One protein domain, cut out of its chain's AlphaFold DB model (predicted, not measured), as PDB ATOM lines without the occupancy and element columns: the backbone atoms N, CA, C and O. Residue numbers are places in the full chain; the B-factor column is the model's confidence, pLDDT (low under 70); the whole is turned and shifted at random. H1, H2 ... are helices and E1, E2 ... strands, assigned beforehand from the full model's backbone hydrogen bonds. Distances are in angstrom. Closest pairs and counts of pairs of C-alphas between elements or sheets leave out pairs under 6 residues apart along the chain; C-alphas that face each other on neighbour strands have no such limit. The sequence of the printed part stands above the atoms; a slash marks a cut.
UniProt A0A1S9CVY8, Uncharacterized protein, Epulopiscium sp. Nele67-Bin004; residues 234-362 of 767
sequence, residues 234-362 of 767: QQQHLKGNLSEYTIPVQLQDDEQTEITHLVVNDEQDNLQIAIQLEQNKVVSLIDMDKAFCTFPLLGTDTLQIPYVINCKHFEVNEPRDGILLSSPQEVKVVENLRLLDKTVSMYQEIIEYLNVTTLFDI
ATOM      1  N   GLN A 234     102.115 147.756 129.056       90.94
ATOM      2  CA  GLN A 234     103.080 146.705 128.775       90.94
ATOM      3  C   GLN A 234     104.021 146.621 129.968       90.94
ATOM      4  O   GLN A 234     104.690 147.596 130.291       90.94
ATOM      5  N   GLN A 235     104.040 145.475 130.642       92.50
ATOM      6  CA  GLN A 235     104.876 145.275 131.820       92.50
ATOM      7  C   GLN A 235     106.173 144.564 131.442       92.50
ATOM      8  O   GLN A 235     106.154 143.503 130.814       92.50
ATOM      9  N   GLN A 236     107.285 145.096 131.933       89.94
ATOM     10  CA  GLN A 236     108.585 144.454 131.930       89.94
ATOM     11  C   GLN A 236     109.066 144.278 133.372       89.94
ATOM     12  O   GLN A 236     109.194 145.235 134.132       89.94
ATOM     13  N   HIS A 237     109.355 143.040 133.764       90.25
ATOM     14  CA  HIS A 237     109.964 142.785 135.065       90.25
ATOM     15  C   HIS A 237     111.438 143.200 135.043       90.25
ATOM     16  O   HIS A 237     112.168 142.821 134.125       90.25
ATOM     17  N   LEU A 238     111.867 143.960 136.052       82.88
ATOM     18  CA  LEU A 238     113.244 144.426 136.177       82.88
ATOM     19  C   LEU A 238     113.995 143.577 137.210       82.88
ATOM     20  O   LEU A 238     114.547 142.530 136.873       82.88
ATOM     21  N   LYS A 239     114.022 144.016 138.473       78.75
ATOM     22  CA  LYS A 239     114.786 143.384 139.555       78.75
ATOM     23  C   LYS A 239     113.971 143.355 140.842       78.75
ATOM     24  O   LYS A 239     113.455 144.381 141.268       78.75
ATOM     25  N   GLY A 240     113.961 142.209 141.523       84.38
ATOM     26  CA  GLY A 240     113.288 142.079 142.818       84.38
ATOM     27  C   GLY A 240     111.797 142.376 142.681       84.38
ATOM     28  O   GLY A 240     111.127 141.737 141.881       84.38
ATOM     29  N   ASN A 241     111.301 143.361 143.423       88.12
ATOM     30  CA  ASN A 241     109.902 143.791 143.383       88.12
ATOM     31  C   ASN A 241     109.632 144.907 142.356       88.12
ATOM     32  O   ASN A 241     108.496 145.365 142.228       88.12
ATOM     33  N   LEU A 242     110.660 145.350 141.626       89.00
ATOM     34  CA  LEU A 242     110.586 146.449 140.670       89.00
ATOM     35  C   LEU A 242     110.188 145.961 139.271       89.00
ATOM     36  O   LEU A 242     110.786 145.038 138.712       89.00
ATOM     37  N   SER A 243     109.206 146.630 138.678       93.25
ATOM     38  CA  SER A 243     108.785 146.458 137.286       93.25
ATOM     39  C   SER A 243     108.700 147.808 136.581       93.25
ATOM     40  O   SER A 243     108.405 148.827 137.199       93.25
ATOM     41  N   GLU A 244     108.928 147.796 135.278       92.56
ATOM     42  CA  GLU A 244     108.685 148.920 134.383       92.56
ATOM     43  C   GLU A 244     107.367 148.699 133.643       92.56
ATOM     44  O   GLU A 244     107.049 147.579 133.236       92.56
ATOM     45  N   TYR A 245     106.589 149.765 133.490       92.44
ATOM     46  CA  TYR A 245     105.351 149.770 132.727       92.44
ATOM     47  C   TYR A 245     105.424 150.833 131.643       92.44
ATOM     48  O   TYR A 245     105.596 152.012 131.937       92.44
ATOM     49  N   THR A 246     105.227 150.406 130.406       90.12
ATOM     50  CA  THR A 246     105.129 151.264 129.229       90.12
ATOM     51  C   THR A 246     103.671 151.383 128.813       90.12
ATOM     52  O   THR A 246     102.972 150.377 128.672       90.12
ATOM     53  N   ILE A 247     103.202 152.608 128.598       88.38
ATOM     54  CA  ILE A 247     101.836 152.896 128.166       88.38
ATOM     55  C   ILE A 247     101.917 153.768 126.911       88.38
ATOM     56  O   ILE A 247     102.200 154.963 127.019       88.38
ATOM     57  N   PRO A 248     101.680 153.201 125.714       81.12
ATOM     58  CA  PRO A 248     101.562 153.989 124.505       81.12
ATOM     59  C   PRO A 248     100.276 154.813 124.580       81.12
ATOM     60  O   PRO A 248      99.210 154.290 124.908       81.12
ATOM     61  N   VAL A 249     100.389 156.097 124.267       75.44
ATOM     62  CA  VAL A 249      99.285 157.047 124.194       75.44
ATOM     63  C   VAL A 249      99.280 157.627 122.786       75.44
ATOM     64  O   VAL A 249     100.237 158.260 122.345       75.44
ATOM     65  N   GLN A 250      98.191 157.388 122.061       66.12
ATOM     66  CA  GLN A 250      97.974 158.002 120.758       66.12
ATOM     67  C   GLN A 250      97.252 159.340 120.952       66.12
ATOM     68  O   GLN A 250      96.155 159.382 121.519       66.12
ATOM     69  N   LEU A 251      97.896 160.431 120.531       62.88
ATOM     70  CA  LEU A 251      97.332 161.781 120.560       62.88
ATOM     71  C   LEU A 251      96.689 162.127 119.206       62.88
ATOM     72  O   LEU A 251      96.953 161.475 118.196       62.88
ATOM     73  N   GLN A 252      95.831 163.155 119.188       53.12
ATOM     74  CA  GLN A 252      94.992 163.534 118.034       53.12
ATOM     75  C   GLN A 252      95.765 163.910 116.746       53.12
ATOM     76  O   GLN A 252      95.141 163.958 115.689       53.12
ATOM     77  N   ASP A 253      97.090 164.100 116.802       56.47
ATOM     78  CA  ASP A 253      97.941 164.544 115.680       56.47
ATOM     79  C   ASP A 253      98.887 163.450 115.122       56.47
ATOM     80  O   ASP A 253      99.923 163.766 114.542       56.47
ATOM     81  N   ASP A 254      98.577 162.160 115.312       53.59
ATOM     82  CA  ASP A 254      99.457 161.016 114.963       53.59
ATOM     83  C   ASP A 254     100.811 160.985 115.714       53.59
ATOM     84  O   ASP A 254     101.632 160.087 115.500       53.59
ATOM     85  N   GLU A 255     101.044 161.901 116.659       56.09
ATOM     86  CA  GLU A 255     102.138 161.785 117.618       56.09
ATOM     87  C   GLU A 255     101.810 160.685 118.636       56.09
ATOM     88  O   GLU A 255     100.859 160.776 119.420       56.09
ATOM     89  N   GLN A 256     102.604 159.614 118.610       65.62
ATOM     90  CA  GLN A 256     102.609 158.622 119.675       65.62
ATOM     91  C   GLN A 256     103.577 159.070 120.759       65.62
ATOM     92  O   GLN A 256     104.776 159.219 120.515       65.62
ATOM     93  N   THR A 257     103.048 159.265 121.960       75.12
ATOM     94  CA  THR A 257     103.855 159.438 123.162       75.12
ATOM     95  C   THR A 257     103.808 158.160 123.980       75.12
ATOM     96  O   THR A 257     102.849 157.389 123.933       75.12
ATOM     97  N   GLU A 258     104.882 157.897 124.706       82.31
ATOM     98  CA  GLU A 258     104.991 156.738 125.577       82.31
ATOM     99  C   GLU A 258     105.171 157.243 127.001       82.31
ATOM    100  O   GLU A 258     106.080 158.026 127.277       82.31
ATOM    101  N   ILE A 259     104.273 156.823 127.888       86.19
ATOM    102  CA  ILE A 259     104.389 157.093 129.317       86.19
ATOM    103  C   ILE A 259     105.043 155.876 129.956       86.19
ATOM    104  O   ILE A 259     104.539 154.759 129.829       86.19
ATOM    105  N   THR A 260     106.148 156.096 130.660       87.88
ATOM    106  CA  THR A 260     106.867 155.037 131.368       87.88
ATOM    107  C   THR A 260     106.679 155.198 132.870       87.88
ATOM    108  O   THR A 260     106.780 156.303 133.396       87.88
ATOM    109  N   HIS A 261     106.443 154.102 133.582       90.25
ATOM    110  CA  HIS A 261     106.390 154.076 135.039       90.25
ATOM    111  C   HIS A 261     107.346 153.035 135.607       90.25
ATOM    112  O   HIS A 261     107.429 151.919 135.101       90.25
ATOM    113  N   LEU A 262     108.004 153.376 136.714       86.69
ATOM    114  CA  LEU A 262     108.673 152.401 137.572       86.69
ATOM    115  C   LEU A 262     107.775 152.102 138.759       86.69
ATOM    116  O   LEU A 262     107.355 153.024 139.456       86.69
ATOM    117  N   VAL A 263     107.496 150.820 138.983       94.69
ATOM    118  CA  VAL A 263     106.550 150.344 139.990       94.69
ATOM    119  C   VAL A 263     107.230 149.322 140.886       94.69
ATOM    120  O   VAL A 263     107.699 148.292 140.402       94.69
ATOM    121  N   VAL A 264     107.243 149.575 142.191       92.44
ATOM    122  CA  VAL A 264     107.623 148.571 143.193       92.44
ATOM    123  C   VAL A 264     106.354 147.950 143.739       92.44
ATOM    124  O   VAL A 264     105.453 148.666 144.179       92.44
ATOM    125  N   ASN A 265     106.279 146.624 143.693       94.25
ATOM    126  CA  ASN A 265     105.121 145.863 144.134       94.25
ATOM    127  C   ASN A 265     105.474 144.953 145.311       94.25
ATOM    128  O   ASN A 265     106.251 144.013 145.169       94.25
ATOM    129  N   ASP A 266     104.848 145.197 146.453       92.69
ATOM    130  CA  ASP A 266     104.870 144.302 147.596       92.69
ATOM    131  C   ASP A 266     103.594 143.449 147.620       92.69
ATOM    132  O   ASP A 266     102.508 143.890 148.005       92.69
ATOM    133  N   GLU A 267     103.739 142.189 147.210       89.06
ATOM    134  CA  GLU A 267     102.619 141.247 147.122       89.06
ATOM    135  C   GLU A 267     102.027 140.890 148.492       89.06
ATOM    136  O   GLU A 267     100.839 140.575 148.579       89.06
ATOM    137  N   GLN A 268     102.831 140.940 149.561       89.12
ATOM    138  CA  GLN A 268     102.394 140.556 150.908       89.12
ATOM    139  C   GLN A 268     101.332 141.512 151.454       89.12
ATOM    140  O   GLN A 268     100.295 141.055 151.932       89.12
ATOM    141  N   ASP A 269     101.569 142.819 151.344       87.69
ATOM    142  CA  ASP A 269     100.650 143.851 151.820       87.69
ATOM    143  C   ASP A 269      99.741 144.405 150.702       87.69
ATOM    144  O   ASP A 269      99.003 145.367 150.927       87.69
ATOM    145  N   ASN A 270      99.766 143.829 149.488       91.38
ATOM    146  CA  ASN A 270      99.114 144.399 148.295       91.38
ATOM    147  C   ASN A 270      99.404 145.906 148.154       91.38
ATOM    148  O   ASN A 270      98.493 146.701 147.888       91.38
ATOM    149  N   LEU A 271     100.655 146.292 148.409       93.44
ATOM    150  CA  LEU A 271     101.119 147.671 148.435       93.44
ATOM    151  C   LEU A 271     101.999 147.913 147.216       93.44
ATOM    152  O   LEU A 271     102.920 147.155 146.930       93.44
ATOM    153  N   GLN A 272     101.717 148.983 146.495       96.69
ATOM    154  CA  GLN A 272     102.457 149.385 145.315       96.69
ATOM    155  C   GLN A 272     102.811 150.856 145.433       96.69
ATOM    156  O   GLN A 272     102.012 151.656 145.926       96.69
ATOM    157  N   ILE A 273     103.985 151.215 144.935       92.44
ATOM    158  CA  ILE A 273     104.311 152.608 144.654       92.44
ATOM    159  C   ILE A 273     104.769 152.739 143.213       92.44
ATOM    160  O   ILE A 273     105.373 151.810 142.675       92.44
ATOM    161  N   ALA A 274     104.506 153.888 142.604       91.31
ATOM    162  CA  ALA A 274     104.974 154.185 141.265       91.31
ATOM    163  C   ALA A 274     105.494 155.613 141.134       91.31
ATOM    164  O   ALA A 274     104.968 156.547 141.743       91.31
ATOM    165  N   ILE A 275     106.481 155.773 140.260       83.44
ATOM    166  CA  ILE A 275     106.884 157.064 139.704       83.44
ATOM    167  C   ILE A 275     106.720 157.032 138.189       83.44
ATOM    168  O   ILE A 275     106.832 155.972 137.575       83.44
ATOM    169  N   GLN A 276     106.465 158.187 137.584       81.69
ATOM    170  CA  GLN A 276     106.455 158.347 136.133       81.69
ATOM    171  C   GLN A 276     107.806 158.869 135.648       81.69
ATOM    172  O   GLN A 276     108.415 159.728 136.288       81.69
ATOM    173  N   LEU A 277     108.253 158.358 134.506       72.81
ATOM    174  CA  LEU A 277     109.446 158.779 133.795       72.81
ATOM    175  C   LEU A 277     109.067 159.336 132.419       72.81
ATOM    176  O   LEU A 277     108.317 158.717 131.670       72.81
ATOM    177  N   GLU A 278     109.656 160.473 132.065       66.62
ATOM    178  CA  GLU A 278     109.632 161.041 130.719       66.62
ATOM    179  C   GLU A 278     111.063 161.351 130.293       66.62
ATOM    180  O   GLU A 278     111.769 162.097 130.971       66.62
ATOM    181  N   GLN A 279     111.517 160.771 129.176       60.00
ATOM    182  CA  GLN A 279     112.883 160.974 128.664       60.00
ATOM    183  C   GLN A 279     113.966 160.771 129.750       60.00
ATOM    184  O   GLN A 279     114.906 161.562 129.864       60.00
ATOM    185  N   ASN A 280     113.814 159.728 130.576       54.84
ATOM    186  CA  ASN A 280     114.675 159.409 131.726       54.84
ATOM    187  C   ASN A 280     114.681 160.456 132.859       54.84
ATOM    188  O   ASN A 280     115.618 160.507 133.657       54.84
ATOM    189  N   LYS A 281     113.644 161.292 132.963       55.66
ATOM    190  CA  LYS A 281     113.437 162.226 134.078       55.66
ATOM    191  C   LYS A 281     112.178 161.855 134.841       55.66
ATOM    192  O   LYS A 281     111.165 161.535 134.233       55.66
ATOM    193  N   VAL A 282     112.242 161.944 136.166       64.50
ATOM    194  CA  VAL A 282     111.058 161.785 137.015       64.50
ATOM    195  C   VAL A 282     110.095 162.934 136.738       64.50
ATOM    196  O   VAL A 282     110.491 164.101 136.766       64.50
ATOM    197  N   VAL A 283     108.847 162.591 136.439       62.94
ATOM    198  CA  VAL A 283     107.779 163.563 136.209       62.94
ATOM    199  C   VAL A 283     107.238 164.040 137.549       62.94
ATOM    200  O   VAL A 283     107.027 163.264 138.480       62.94
ATOM    201  N   SER A 284     107.005 165.343 137.636       64.00
ATOM    202  CA  SER A 284     106.431 165.985 138.811       64.00
ATOM    203  C   SER A 284     104.976 165.544 139.045       64.00
ATOM    204  O   SER A 284     104.167 165.549 138.121       64.00
ATOM    205  N   LEU A 285     104.622 165.263 140.303       66.69
ATOM    206  CA  LEU A 285     103.269 164.867 140.730       66.69
ATOM    207  C   LEU A 285     102.401 166.048 141.218       66.69
ATOM    208  O   LEU A 285     101.548 165.866 142.090       66.69
ATOM    209  N   ILE A 286     102.650 167.275 140.743       60.31
ATOM    210  CA  ILE A 286     101.788 168.435 141.051       60.31
ATOM    211  C   ILE A 286     100.359 168.147 140.576       60.31
ATOM    212  O   ILE A 286     100.177 167.618 139.482       60.31
ATOM    213  N   ASP A 287      99.367 168.511 141.391       66.06
ATOM    214  CA  ASP A 287      97.932 168.422 141.079       66.06
ATOM    215  C   ASP A 287      97.432 167.013 140.680       66.06
ATOM    216  O   ASP A 287      96.352 166.865 140.103       66.06
ATOM    217  N   MET A 288      98.199 165.964 141.000       72.94
ATOM    218  CA  MET A 288      97.805 164.564 140.816       72.94
ATOM    219  C   MET A 288      97.476 163.915 142.150       72.94
ATOM    220  O   MET A 288      98.185 164.128 143.133       72.94
ATOM    221  N   ASP A 289      96.440 163.077 142.180       80.38
ATOM    222  CA  ASP A 289      96.135 162.279 143.366       80.38
ATOM    223  C   ASP A 289      97.289 161.306 143.625       80.38
ATOM    224  O   ASP A 289      97.749 160.603 142.727       80.38
ATOM    225  N   LYS A 290      97.779 161.266 144.863       81.38
ATOM    226  CA  LYS A 290      98.971 160.481 145.216       81.38
ATOM    227  C   LYS A 290      98.649 159.201 145.969       81.38
ATOM    228  O   LYS A 290      99.553 158.406 146.205       81.38
ATOM    229  N   ALA A 291      97.393 158.971 146.344       85.38
ATOM    230  CA  ALA A 291      96.979 157.753 147.030       85.38
ATOM    231  C   ALA A 291      95.809 157.070 146.321       85.38
ATOM    232  O   ALA A 291      94.853 157.707 145.889       85.38
ATOM    233  N   PHE A 292      95.896 155.750 146.213       90.94
ATOM    234  CA  PHE A 292      94.958 154.888 145.511       90.94
ATOM    235  C   PHE A 292      94.561 153.727 146.423       90.94
ATOM    236  O   PHE A 292      95.355 153.197 147.203       90.94
ATOM    237  N   CYS A 293      93.314 153.290 146.282       85.12
ATOM    238  CA  CYS A 293      92.844 152.008 146.793       85.12
ATOM    239  C   CYS A 293      92.156 151.286 145.631       85.12
ATOM    240  O   CYS A 293      90.940 151.367 145.447       85.12
ATOM    241  N   THR A 294      92.957 150.638 144.781       86.69
ATOM    242  CA  THR A 294      92.619 150.200 143.406       86.69
ATOM    243  C   THR A 294      92.424 151.357 142.416       86.69
ATOM    244  O   THR A 294      92.981 151.318 141.326       86.69
ATOM    245  N   PHE A 295      91.681 152.395 142.800       91.12
ATOM    246  CA  PHE A 295      91.436 153.612 142.015       91.12
ATOM    247  C   PHE A 295      91.812 154.860 142.834       91.12
ATOM    248  O   PHE A 295      91.956 154.726 144.060       91.12
ATOM    249  N   PRO A 296      91.982 156.039 142.196       90.06
ATOM    250  CA  PRO A 296      92.421 157.256 142.877       90.06
ATOM    251  C   PRO A 296      91.536 157.615 144.074       90.06
ATOM    252  O   PRO A 296      90.308 157.523 144.007       90.06
ATOM    253  N   LEU A 297      92.163 158.042 145.170       84.44
ATOM    254  CA  LEU A 297      91.494 158.721 146.275       84.44
ATOM    255  C   LEU A 297      91.523 160.222 145.982       84.44
ATOM    256  O   LEU A 297      92.579 160.853 146.036       84.44
ATOM    257  N   LEU A 298      90.369 160.768 145.616       80.88
ATOM    258  CA  LEU A 298      90.261 162.090 144.999       80.88
ATOM    259  C   LEU A 298      90.510 163.201 146.021       80.88
ATOM    260  O   LEU A 298      89.781 163.288 147.000       80.88
ATOM    261  N   GLY A 299      91.472 164.087 145.770       71.38
ATOM    262  CA  GLY A 299      91.866 165.147 146.710       71.38
ATOM    263  C   GLY A 299      93.110 164.807 147.540       71.38
ATOM    264  O   GLY A 299      93.419 165.480 148.526       71.38
ATOM    265  N   THR A 300      93.831 163.748 147.158       71.94
ATOM    266  CA  THR A 300      95.113 163.369 147.780       71.94
ATOM    267  C   THR A 300      96.320 164.005 147.086       71.94
ATOM    268  O   THR A 300      97.466 163.646 147.357       71.94
ATOM    269  N   ASP A 301      96.076 164.995 146.232       63.22
ATOM    270  CA  ASP A 301      97.064 165.860 145.584       63.22
ATOM    271  C   ASP A 301      97.867 166.707 146.579       63.22
ATOM    272  O   ASP A 301      99.027 167.040 146.334       63.22
ATOM    273  N   THR A 302      97.305 166.952 147.761       58.38
ATOM    274  CA  THR A 302      97.969 167.662 148.861       58.38
ATOM    275  C   THR A 302      99.082 166.861 149.548       58.38
ATOM    276  O   THR A 302      99.893 167.447 150.271       58.38
ATOM    277  N   LEU A 303      99.170 165.541 149.332       60.81
ATOM    278  CA  LEU A 303     100.210 164.714 149.950       60.81
ATOM    279  C   LEU A 303     101.601 165.134 149.457       60.81
ATOM    280  O   LEU A 303     101.851 165.267 148.260       60.81
ATOM    281  N   GLN A 304     102.543 165.325 150.376       64.69
ATOM    282  CA  GLN A 304     103.908 165.750 150.049       64.69
ATOM    283  C   GLN A 304     104.835 164.543 149.874       64.69
ATOM    284  O   GLN A 304     105.789 164.363 150.625       64.69
ATOM    285  N   ILE A 305     104.528 163.696 148.891       63.69
ATOM    286  CA  ILE A 305     105.316 162.503 148.552       63.69
ATOM    287  C   ILE A 305     105.702 162.496 147.062       63.69
ATOM    288  O   ILE A 305     104.921 162.977 146.238       63.69
ATOM    289  N   PRO A 306     106.892 161.967 146.701       66.81
ATOM    290  CA  PRO A 306     107.407 161.986 145.327       66.81
ATOM    291  C   PRO A 306     106.978 160.772 144.484       66.81
ATOM    292  O   PRO A 306     107.503 160.557 143.396       66.81
ATOM    293  N   TYR A 307     106.050 159.961 144.985       80.69
ATOM    294  CA  TYR A 307     105.520 158.771 144.323       80.69
ATOM    295  C   TYR A 307     104.013 158.672 144.553       80.69
ATOM    296  O   TYR A 307     103.477 159.223 145.515       80.69
ATOM    297  N   VAL A 308     103.337 157.939 143.675       88.12
ATOM    298  CA  VAL A 308     101.934 157.563 143.850       88.12
ATOM    299  C   VAL A 308     101.883 156.235 144.596       88.12
ATOM    300  O   VAL A 308     102.654 155.334 144.288       88.12
ATOM    301  N   ILE A 309     100.985 156.099 145.568       89.94
ATOM    302  CA  ILE A 309     100.797 154.895 146.384       89.94
ATOM    303  C   ILE A 309      99.491 154.220 145.983       89.94
ATOM    304  O   ILE A 309      98.468 154.887 145.872       89.94
ATOM    305  N   ASN A 310      99.485 152.897 145.872       94.62
ATOM    306  CA  ASN A 310      98.270 152.094 145.816       94.62
ATOM    307  C   ASN A 310      98.306 150.990 146.870       94.62
ATOM    308  O   ASN A 310      99.253 150.213 146.919       94.62
ATOM    309  N   CYS A 311      97.253 150.870 147.680       90.75
ATOM    310  CA  CYS A 311      97.084 149.709 148.547       90.75
ATOM    311  C   CYS A 311      95.620 149.297 148.664       90.75
ATOM    312  O   CYS A 311      94.750 150.099 149.012       90.75
ATOM    313  N   LYS A 312      95.340 148.009 148.431       88.12
ATOM    314  CA  LYS A 312      93.987 147.444 148.594       88.12
ATOM    315  C   LYS A 312      93.552 147.331 150.054       88.12
ATOM    316  O   LYS A 312      92.357 147.214 150.318       88.12
ATOM    317  N   HIS A 313      94.503 147.335 150.986       85.88
ATOM    318  CA  HIS A 313      94.244 147.213 152.418       85.88
ATOM    319  C   HIS A 313      94.056 148.557 153.125       85.88
ATOM    320  O   HIS A 313      93.713 148.556 154.305       85.88
ATOM    321  N   PHE A 314      94.190 149.691 152.421       81.44
ATOM    322  CA  PHE A 314      93.875 150.984 153.016       81.44
ATOM    323  C   PHE A 314      92.419 151.055 153.473       81.44
ATOM    324  O   PHE A 314      91.478 150.868 152.696       81.44
ATOM    325  N   GLU A 315      92.236 151.412 154.740       77.00
ATOM    326  CA  GLU A 315      90.940 151.818 155.263       77.00
ATOM    327  C   GLU A 315      90.724 153.292 154.904       77.00
ATOM    328  O   GLU A 315      91.396 154.185 155.423       77.00
ATOM    329  N   VAL A 316      89.800 153.530 153.975       75.12
ATOM    330  CA  VAL A 316      89.476 154.853 153.424       75.12
ATOM    331  C   VAL A 316      88.138 155.348 153.956       75.12
ATOM    332  O   VAL A 316      87.305 154.568 154.428       75.12
ATOM    333  N   ASN A 317      87.906 156.652 153.871       69.75
ATOM    334  CA  ASN A 317      86.606 157.223 154.205       69.75
ATOM    335  C   ASN A 317      85.541 156.934 153.119       69.75
ATOM    336  O   ASN A 317      85.845 156.532 151.995       69.75
ATOM    337  N   GLU A 318      84.260 157.117 153.457       65.00
ATOM    338  CA  GLU A 318      83.135 156.877 152.532       65.00
ATOM    339  C   GLU A 318      83.175 157.765 151.264       65.00
ATOM    340  O   GLU A 318      82.922 157.250 150.163       65.00
ATOM    341  N   PRO A 319      83.552 159.062 151.349       64.62
ATOM    342  CA  PRO A 319      83.742 159.901 150.165       64.62
ATOM    343  C   PRO A 319      84.902 159.455 149.262       64.62
ATOM    344  O   PRO A 319      84.945 159.889 148.111       64.62
ATOM    345  N   ARG A 320      85.765 158.540 149.731       71.56
ATOM    346  CA  ARG A 320      86.986 158.072 149.054       71.56
ATOM    347  C   ARG A 320      87.911 159.221 148.650       71.56
ATOM    348  O   ARG A 320      88.562 159.152 147.615       71.56
ATOM    349  N   ASP A 321      87.962 160.252 149.484       71.00
ATOM    350  CA  ASP A 321      88.841 161.415 149.334       71.00
ATOM    351  C   ASP A 321      90.023 161.389 150.323       71.00
ATOM    352  O   ASP A 321      90.829 162.312 150.365       71.00
ATOM    353  N   GLY A 322      90.181 160.310 151.104       69.31
ATOM    354  CA  GLY A 322      91.339 160.159 151.980       69.31
ATOM    355  C   GLY A 322      91.487 158.796 152.657       69.31
ATOM    356  O   GLY A 322      90.547 157.999 152.757       69.31
ATOM    357  N   ILE A 323      92.703 158.556 153.150       72.94
ATOM    358  CA  ILE A 323      93.062 157.429 154.021       72.94
ATOM    359  C   ILE A 323      92.720 157.809 155.464       72.94
ATOM    360  O   ILE A 323      92.998 158.925 155.907       72.94
ATOM    361  N   LEU A 324      92.114 156.892 156.221       67.50
ATOM    362  CA  LEU A 324      91.766 157.145 157.615       67.50
ATOM    363  C   LEU A 324      93.031 157.166 158.488       67.50
ATOM    364  O   LEU A 324      93.637 156.122 158.729       67.50
ATOM    365  N   LEU A 325      93.404 158.354 158.968       64.94
ATOM    366  CA  LEU A 325      94.567 158.573 159.845       64.94
ATOM    367  C   LEU A 325      94.197 159.170 161.214       64.94
ATOM    368  O   LEU A 325      95.046 159.325 162.090       64.94
ATOM    369  N   SER A 326      92.926 159.518 161.410       54.78
ATOM    370  CA  SER A 326      92.410 160.067 162.664       54.78
ATOM    371  C   SER A 326      92.162 158.947 163.674       54.78
ATOM    372  O   SER A 326      91.641 157.910 163.293       54.78
ATOM    373  N   SER A 327      92.474 159.175 164.953       58.44
ATOM    374  CA  SER A 327      92.389 158.193 166.056       58.44
ATOM    375  C   SER A 327      93.493 157.116 166.036       58.44
ATOM    376  O   SER A 327      93.212 155.947 165.779       58.44
ATOM    377  N   PRO A 328      94.747 157.457 166.412       56.16
ATOM    378  CA  PRO A 328      95.912 156.552 166.366       56.16
ATOM    379  C   PRO A 328      95.795 155.258 167.191       56.16
ATOM    380  O   PRO A 328      96.647 154.383 167.096       56.16
ATOM    381  N   GLN A 329      94.769 155.147 168.036       58.03
ATOM    382  CA  GLN A 329      94.493 153.969 168.860       58.03
ATOM    383  C   GLN A 329      93.626 152.926 168.135       58.03
ATOM    384  O   GLN A 329      93.508 151.793 168.599       58.03
ATOM    385  N   GLU A 330      92.998 153.288 167.013       66.38
ATOM    386  CA  GLU A 330      92.200 152.354 166.229       66.38
ATOM    387  C   GLU A 330      93.104 151.424 165.414       66.38
ATOM    388  O   GLU A 330      93.973 151.872 164.670       66.38
ATOM    389  N   VAL A 331      92.853 150.113 165.495       75.25
ATOM    390  CA  VAL A 331      93.637 149.072 164.795       75.25
ATOM    391  C   VAL A 331      93.784 149.365 163.296       75.25
ATOM    392  O   VAL A 331      94.840 149.144 162.717       75.25
ATOM    393  N   LYS A 332      92.732 149.909 162.678       72.56
ATOM    394  CA  LYS A 332      92.706 150.291 161.260       72.56
ATOM    395  C   LYS A 332      93.684 151.417 160.920       72.56
ATOM    396  O   LYS A 332      94.302 151.400 159.864       72.56
ATOM    397  N   VAL A 333      93.820 152.387 161.820       68.31
ATOM    398  CA  VAL A 333      94.700 153.548 161.650       68.31
ATOM    399  C   VAL A 333      96.152 153.135 161.844       68.31
ATOM    400  O   VAL A 333      97.008 153.535 161.062       68.31
ATOM    401  N   VAL A 334      96.420 152.285 162.840       67.75
ATOM    402  CA  VAL A 334      97.753 151.700 163.060       67.75
ATOM    403  C   VAL A 334      98.222 150.943 161.819       67.75
ATOM    404  O   VAL A 334      99.366 151.105 161.401       67.75
ATOM    405  N   GLU A 335      97.334 150.167 161.197       76.31
ATOM    406  CA  GLU A 335      97.660 149.438 159.974       76.31
ATOM    407  C   GLU A 335      97.916 150.374 158.784       76.31
ATOM    408  O   GLU A 335      98.926 150.226 158.101       76.31
ATOM    409  N   ASN A 336      97.076 151.395 158.575       74.94
ATOM    410  CA  ASN A 336      97.320 152.410 157.545       74.94
ATOM    411  C   ASN A 336      98.685 153.104 157.731       74.94
ATOM    412  O   ASN A 336      99.411 153.286 156.758       74.94
ATOM    413  N   LEU A 337      99.055 153.465 158.967       69.19
ATOM    414  CA  LEU A 337     100.353 154.081 159.270       69.19
ATOM    415  C   LEU A 337     101.521 153.133 158.975       69.19
ATOM    416  O   LEU A 337     102.506 153.565 158.385       69.19
ATOM    417  N   ARG A 338     101.399 151.845 159.324       82.81
ATOM    418  CA  ARG A 338     102.404 150.817 158.997       82.81
ATOM    419  C   ARG A 338     102.609 150.688 157.485       82.81
ATOM    420  O   ARG A 338     103.744 150.594 157.028       82.81
ATOM    421  N   LEU A 339     101.520 150.674 156.716       77.81
ATOM    422  CA  LEU A 339     101.569 150.578 155.255       77.81
ATOM    423  C   LEU A 339     102.244 151.806 154.635       77.81
ATOM    424  O   LEU A 339     103.078 151.654 153.748       77.81
ATOM    425  N   LEU A 340     101.923 153.007 155.122       76.25
ATOM    426  CA  LEU A 340     102.554 154.244 154.664       76.25
ATOM    427  C   LEU A 340     104.036 154.344 155.070       76.25
ATOM    428  O   LEU A 340     104.832 154.893 154.323       76.25
ATOM    429  N   ASP A 341     104.440 153.799 156.216       71.88
ATOM    430  CA  ASP A 341     105.859 153.735 156.596       71.88
ATOM    431  C   ASP A 341     106.653 152.829 155.636       71.88
ATOM    432  O   ASP A 341     107.734 153.180 155.156       71.88
ATOM    433  N   LYS A 342     106.055 151.697 155.242       77.50
ATOM    434  CA  LYS A 342     106.645 150.754 154.281       77.50
ATOM    435  C   LYS A 342     106.868 151.366 152.891       77.50
ATOM    436  O   LYS A 342     107.772 150.932 152.180       77.50
ATOM    437  N   THR A 343     106.116 152.393 152.487       77.06
ATOM    438  CA  THR A 343     106.342 153.026 151.173       77.06
ATOM    439  C   THR A 343     107.685 153.743 151.087       77.06
ATOM    440  O   THR A 343     108.224 153.896 149.991       77.06
ATOM    441  N   VAL A 344     108.265 154.151 152.222       70.94
ATOM    442  CA  VAL A 344     109.583 154.795 152.262       70.94
ATOM    443  C   VAL A 344     110.678 153.825 151.826       70.94
ATOM    444  O   VAL A 344     111.507 154.188 150.992       70.94
ATOM    445  N   SER A 345     110.670 152.588 152.333       72.31
ATOM    446  CA  SER A 345     111.654 151.577 151.933       72.31
ATOM    447  C   SER A 345     111.455 151.130 150.487       72.31
ATOM    448  O   SER A 345     112.427 151.008 149.749       72.31
ATOM    449  N   MET A 346     110.207 150.990 150.035       79.94
ATOM    450  CA  MET A 346     109.921 150.692 148.626       79.94
ATOM    451  C   MET A 346     110.455 151.789 147.695       79.94
ATOM    452  O   MET A 346     110.954 151.500 146.611       79.94
ATOM    453  N   TYR A 347     110.381 153.059 148.103       77.44
ATOM    454  CA  TYR A 347     110.902 154.161 147.295       77.44
ATOM    455  C   TYR A 347     112.428 154.131 147.187       77.44
ATOM    456  O   TYR A 347     112.969 154.447 146.127       77.44
ATOM    457  N   GLN A 348     113.128 153.687 148.237       67.06
ATOM    458  CA  GLN A 348     114.580 153.482 148.184       67.06
ATOM    459  C   GLN A 348     114.969 152.485 147.083       67.06
ATOM    460  O   GLN A 348     115.929 152.744 146.361       67.06
ATOM    461  N   GLU A 349     114.184 151.422 146.865       74.19
ATOM    462  CA  GLU A 349     114.436 150.448 145.788       74.19
ATOM    463  C   GLU A 349     114.407 151.096 144.389       74.19
ATOM    464  O   GLU A 349     115.234 150.779 143.531       74.19
ATOM    465  N   ILE A 350     113.488 152.042 144.159       71.44
ATOM    466  CA  ILE A 350     113.411 152.796 142.897       71.44
ATOM    467  C   ILE A 350     114.659 153.668 142.719       71.44
ATOM    468  O   ILE A 350     115.259 153.681 141.642       71.44
ATOM    469  N   ILE A 351     115.068 154.385 143.770       65.56
ATOM    470  CA  ILE A 351     116.241 155.268 143.731       65.56
ATOM    471  C   ILE A 351     117.523 154.478 143.456       65.56
ATOM    472  O   ILE A 351     118.332 154.881 142.617       65.56
ATOM    473  N   GLU A 352     117.698 153.329 144.107       65.06
ATOM    474  CA  GLU A 352     118.834 152.439 143.861       65.06
ATOM    475  C   GLU A 352     118.893 151.977 142.399       65.06
ATOM    476  O   GLU A 352     119.965 151.989 141.789       65.06
ATOM    477  N   TYR A 353     117.752 151.620 141.802       68.06
ATOM    478  CA  TYR A 353     117.695 151.210 140.398       68.06
ATOM    479  C   TYR A 353     118.069 152.338 139.426       68.06
ATOM    480  O   TYR A 353     118.844 152.119 138.487       68.06
ATOM    481  N   LEU A 354     117.558 153.550 139.656       64.00
ATOM    482  CA  LEU A 354     117.862 154.713 138.817       64.00
ATOM    483  C   LEU A 354     119.356 155.079 138.868       64.00
ATOM    484  O   LEU A 354     119.957 155.373 137.829       64.00
ATOM    485  N   ASN A 355     119.978 154.987 140.048       54.66
ATOM    486  CA  ASN A 355     121.415 155.219 140.224       54.66
ATOM    487  C   ASN A 355     122.279 154.167 139.504       54.66
ATOM    488  O   ASN A 355     123.340 154.489 138.977       54.66
ATOM    489  N   VAL A 356     121.841 152.907 139.450       43.03
ATOM    490  CA  VAL A 356     122.581 151.826 138.774       43.03
ATOM    491  C   VAL A 356     122.435 151.901 137.251       43.03
ATOM    492  O   VAL A 356     123.412 151.725 136.526       43.03
ATOM    493  N   THR A 357     121.236 152.181 136.738       42.69
ATOM    494  CA  THR A 357     120.976 152.204 135.285       42.69
ATOM    495  C   THR A 357     121.713 153.350 134.595       42.69
ATOM    496  O   THR A 357     122.321 153.154 133.544       42.69
ATOM    497  N   THR A 358     121.754 154.522 135.236       36.53
ATOM    498  CA  THR A 358     122.554 155.661 134.762       36.53
ATOM    499  C   THR A 358     124.041 155.314 134.630       36.53
ATOM    500  O   THR A 358     124.673 155.760 133.678       36.53
ATOM    501  N   LEU A 359     124.590 154.460 135.502       27.94
ATOM    502  CA  LEU A 359     125.962 153.947 135.389       27.94
ATOM    503  C   LEU A 359     126.129 152.916 134.252       27.94
ATOM    504  O   LEU A 359     127.118 152.962 133.523       27.94
ATOM    505  N   PHE A 360     125.166 152.010 134.050       28.14
ATOM    506  CA  PHE A 360     125.241 150.967 133.011       28.14
ATOM    507  C   PHE A 360     125.074 151.494 131.575       28.14
ATOM    508  O   PHE A 360     125.751 151.011 130.664       28.14
ATOM    509  N   ASP A 361     124.211 152.486 131.342       31.44
ATOM    510  CA  ASP A 361     124.061 153.096 130.012       31.44
ATOM    511  C   ASP A 361     125.321 153.865 129.586       31.44
ATOM    512  O   ASP A 361     125.660 153.910 128.398       31.44
ATOM    513  N   ILE A 362     126.068 154.392 130.562       29.22
ATOM    514  CA  ILE A 362     127.410 154.939 130.355       29.22
ATOM    515  C   ILE A 362     128.352 153.815 129.888       29.22
ATOM    516  O   ILE A 362     128.957 153.940 128.824       29.22
TER     517      ILE A 362
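What this domain is: This is residues 234 to 362 of the 767 residues of an uncharacterized protein of Epulopiscium sp. Nele67-Bin004 (UniProt A0A1S9CVY8). Picture a twisted sheet of six strands with one long helix, H1, crossing one of its faces slantwise. The hairpins of E1 to E4 make one part of the sheet, the short strands E6 and E5 continue it past E4, and residues 336 to 354 of H1 cover E3, E4 and E6. The printed part has 129 residues, with E1, E2, E3, E4, E5, E6 and H1 in that order along it. The sheet's order is E1, E2, E3, E4, E6, E5, mixed, and the class is mixed, helices and strands. The whole is compact, with a radius of gyration of the C-alphas of 16.1 A and spans of 50 by 36 by 23 A.

Where its parts are: Find C-alpha 234 at (103.080, 146.705, 128.775), where E1, residues 234 to 237, begins. E2 is residues 242 to 250, 26.2 A long; E3 is residues 256 to 266, 31.5 A; E4 is residues 271 to 278, 23.8 A. Look next for the short E5 at residues 291 to 293, 7.1 A, and E6 at residues 308 to 311, 10.4 A. H1, residues 331 to 362, runs 48.6 A from C-alpha 331 at (93.637, 149.072, 164.795) to C-alpha 362 at (127.410, 154.939, 130.355).

How they stand to each other: Start in the sheet, where E1, E2, E3 and E4 form a meander, each strand the antiparallel neighbour of the one before. Look for N 236 and O 244 at 2.8 A between E1 and E2, N 245 and O 261 at 2.8 A between E2 and E3, and N 264 and O 273 at 3.0 A between E3 and E4. E6 is antiparallel to E4, with N 272 and O 310 at 2.8 A, and parallel to E5, with N 292 and O 309 at 2.7 A. E1 and E5 are the edge strands. H1 is on the sheet at a height of 8.1 A, two layers with the helix on one face. It lies over E3 and E4, and only just over E6, on which 3 of its C-alphas fall; on the local plane it stands at 36 degrees to E4, slantwise to the strands. The closest C-alphas of E3 and H1 are those of Val 264 and Met 346, 6.3 A apart. In H1, 23 of 28 O i to N i+4 pairs are within hydrogen-bond range.

The domain as a whole: The C-alphas farthest apart are those of Asp 254 and Gln 329, 54.6 A. The printed part has no cut. The links E4 to E5, E5 to E6 and E6 to H1 are long. The mean pLDDT of the printed part is 73.9; look for values under 70 at, among others, residues 250 to 256, 278 to 287 and 351 to 362.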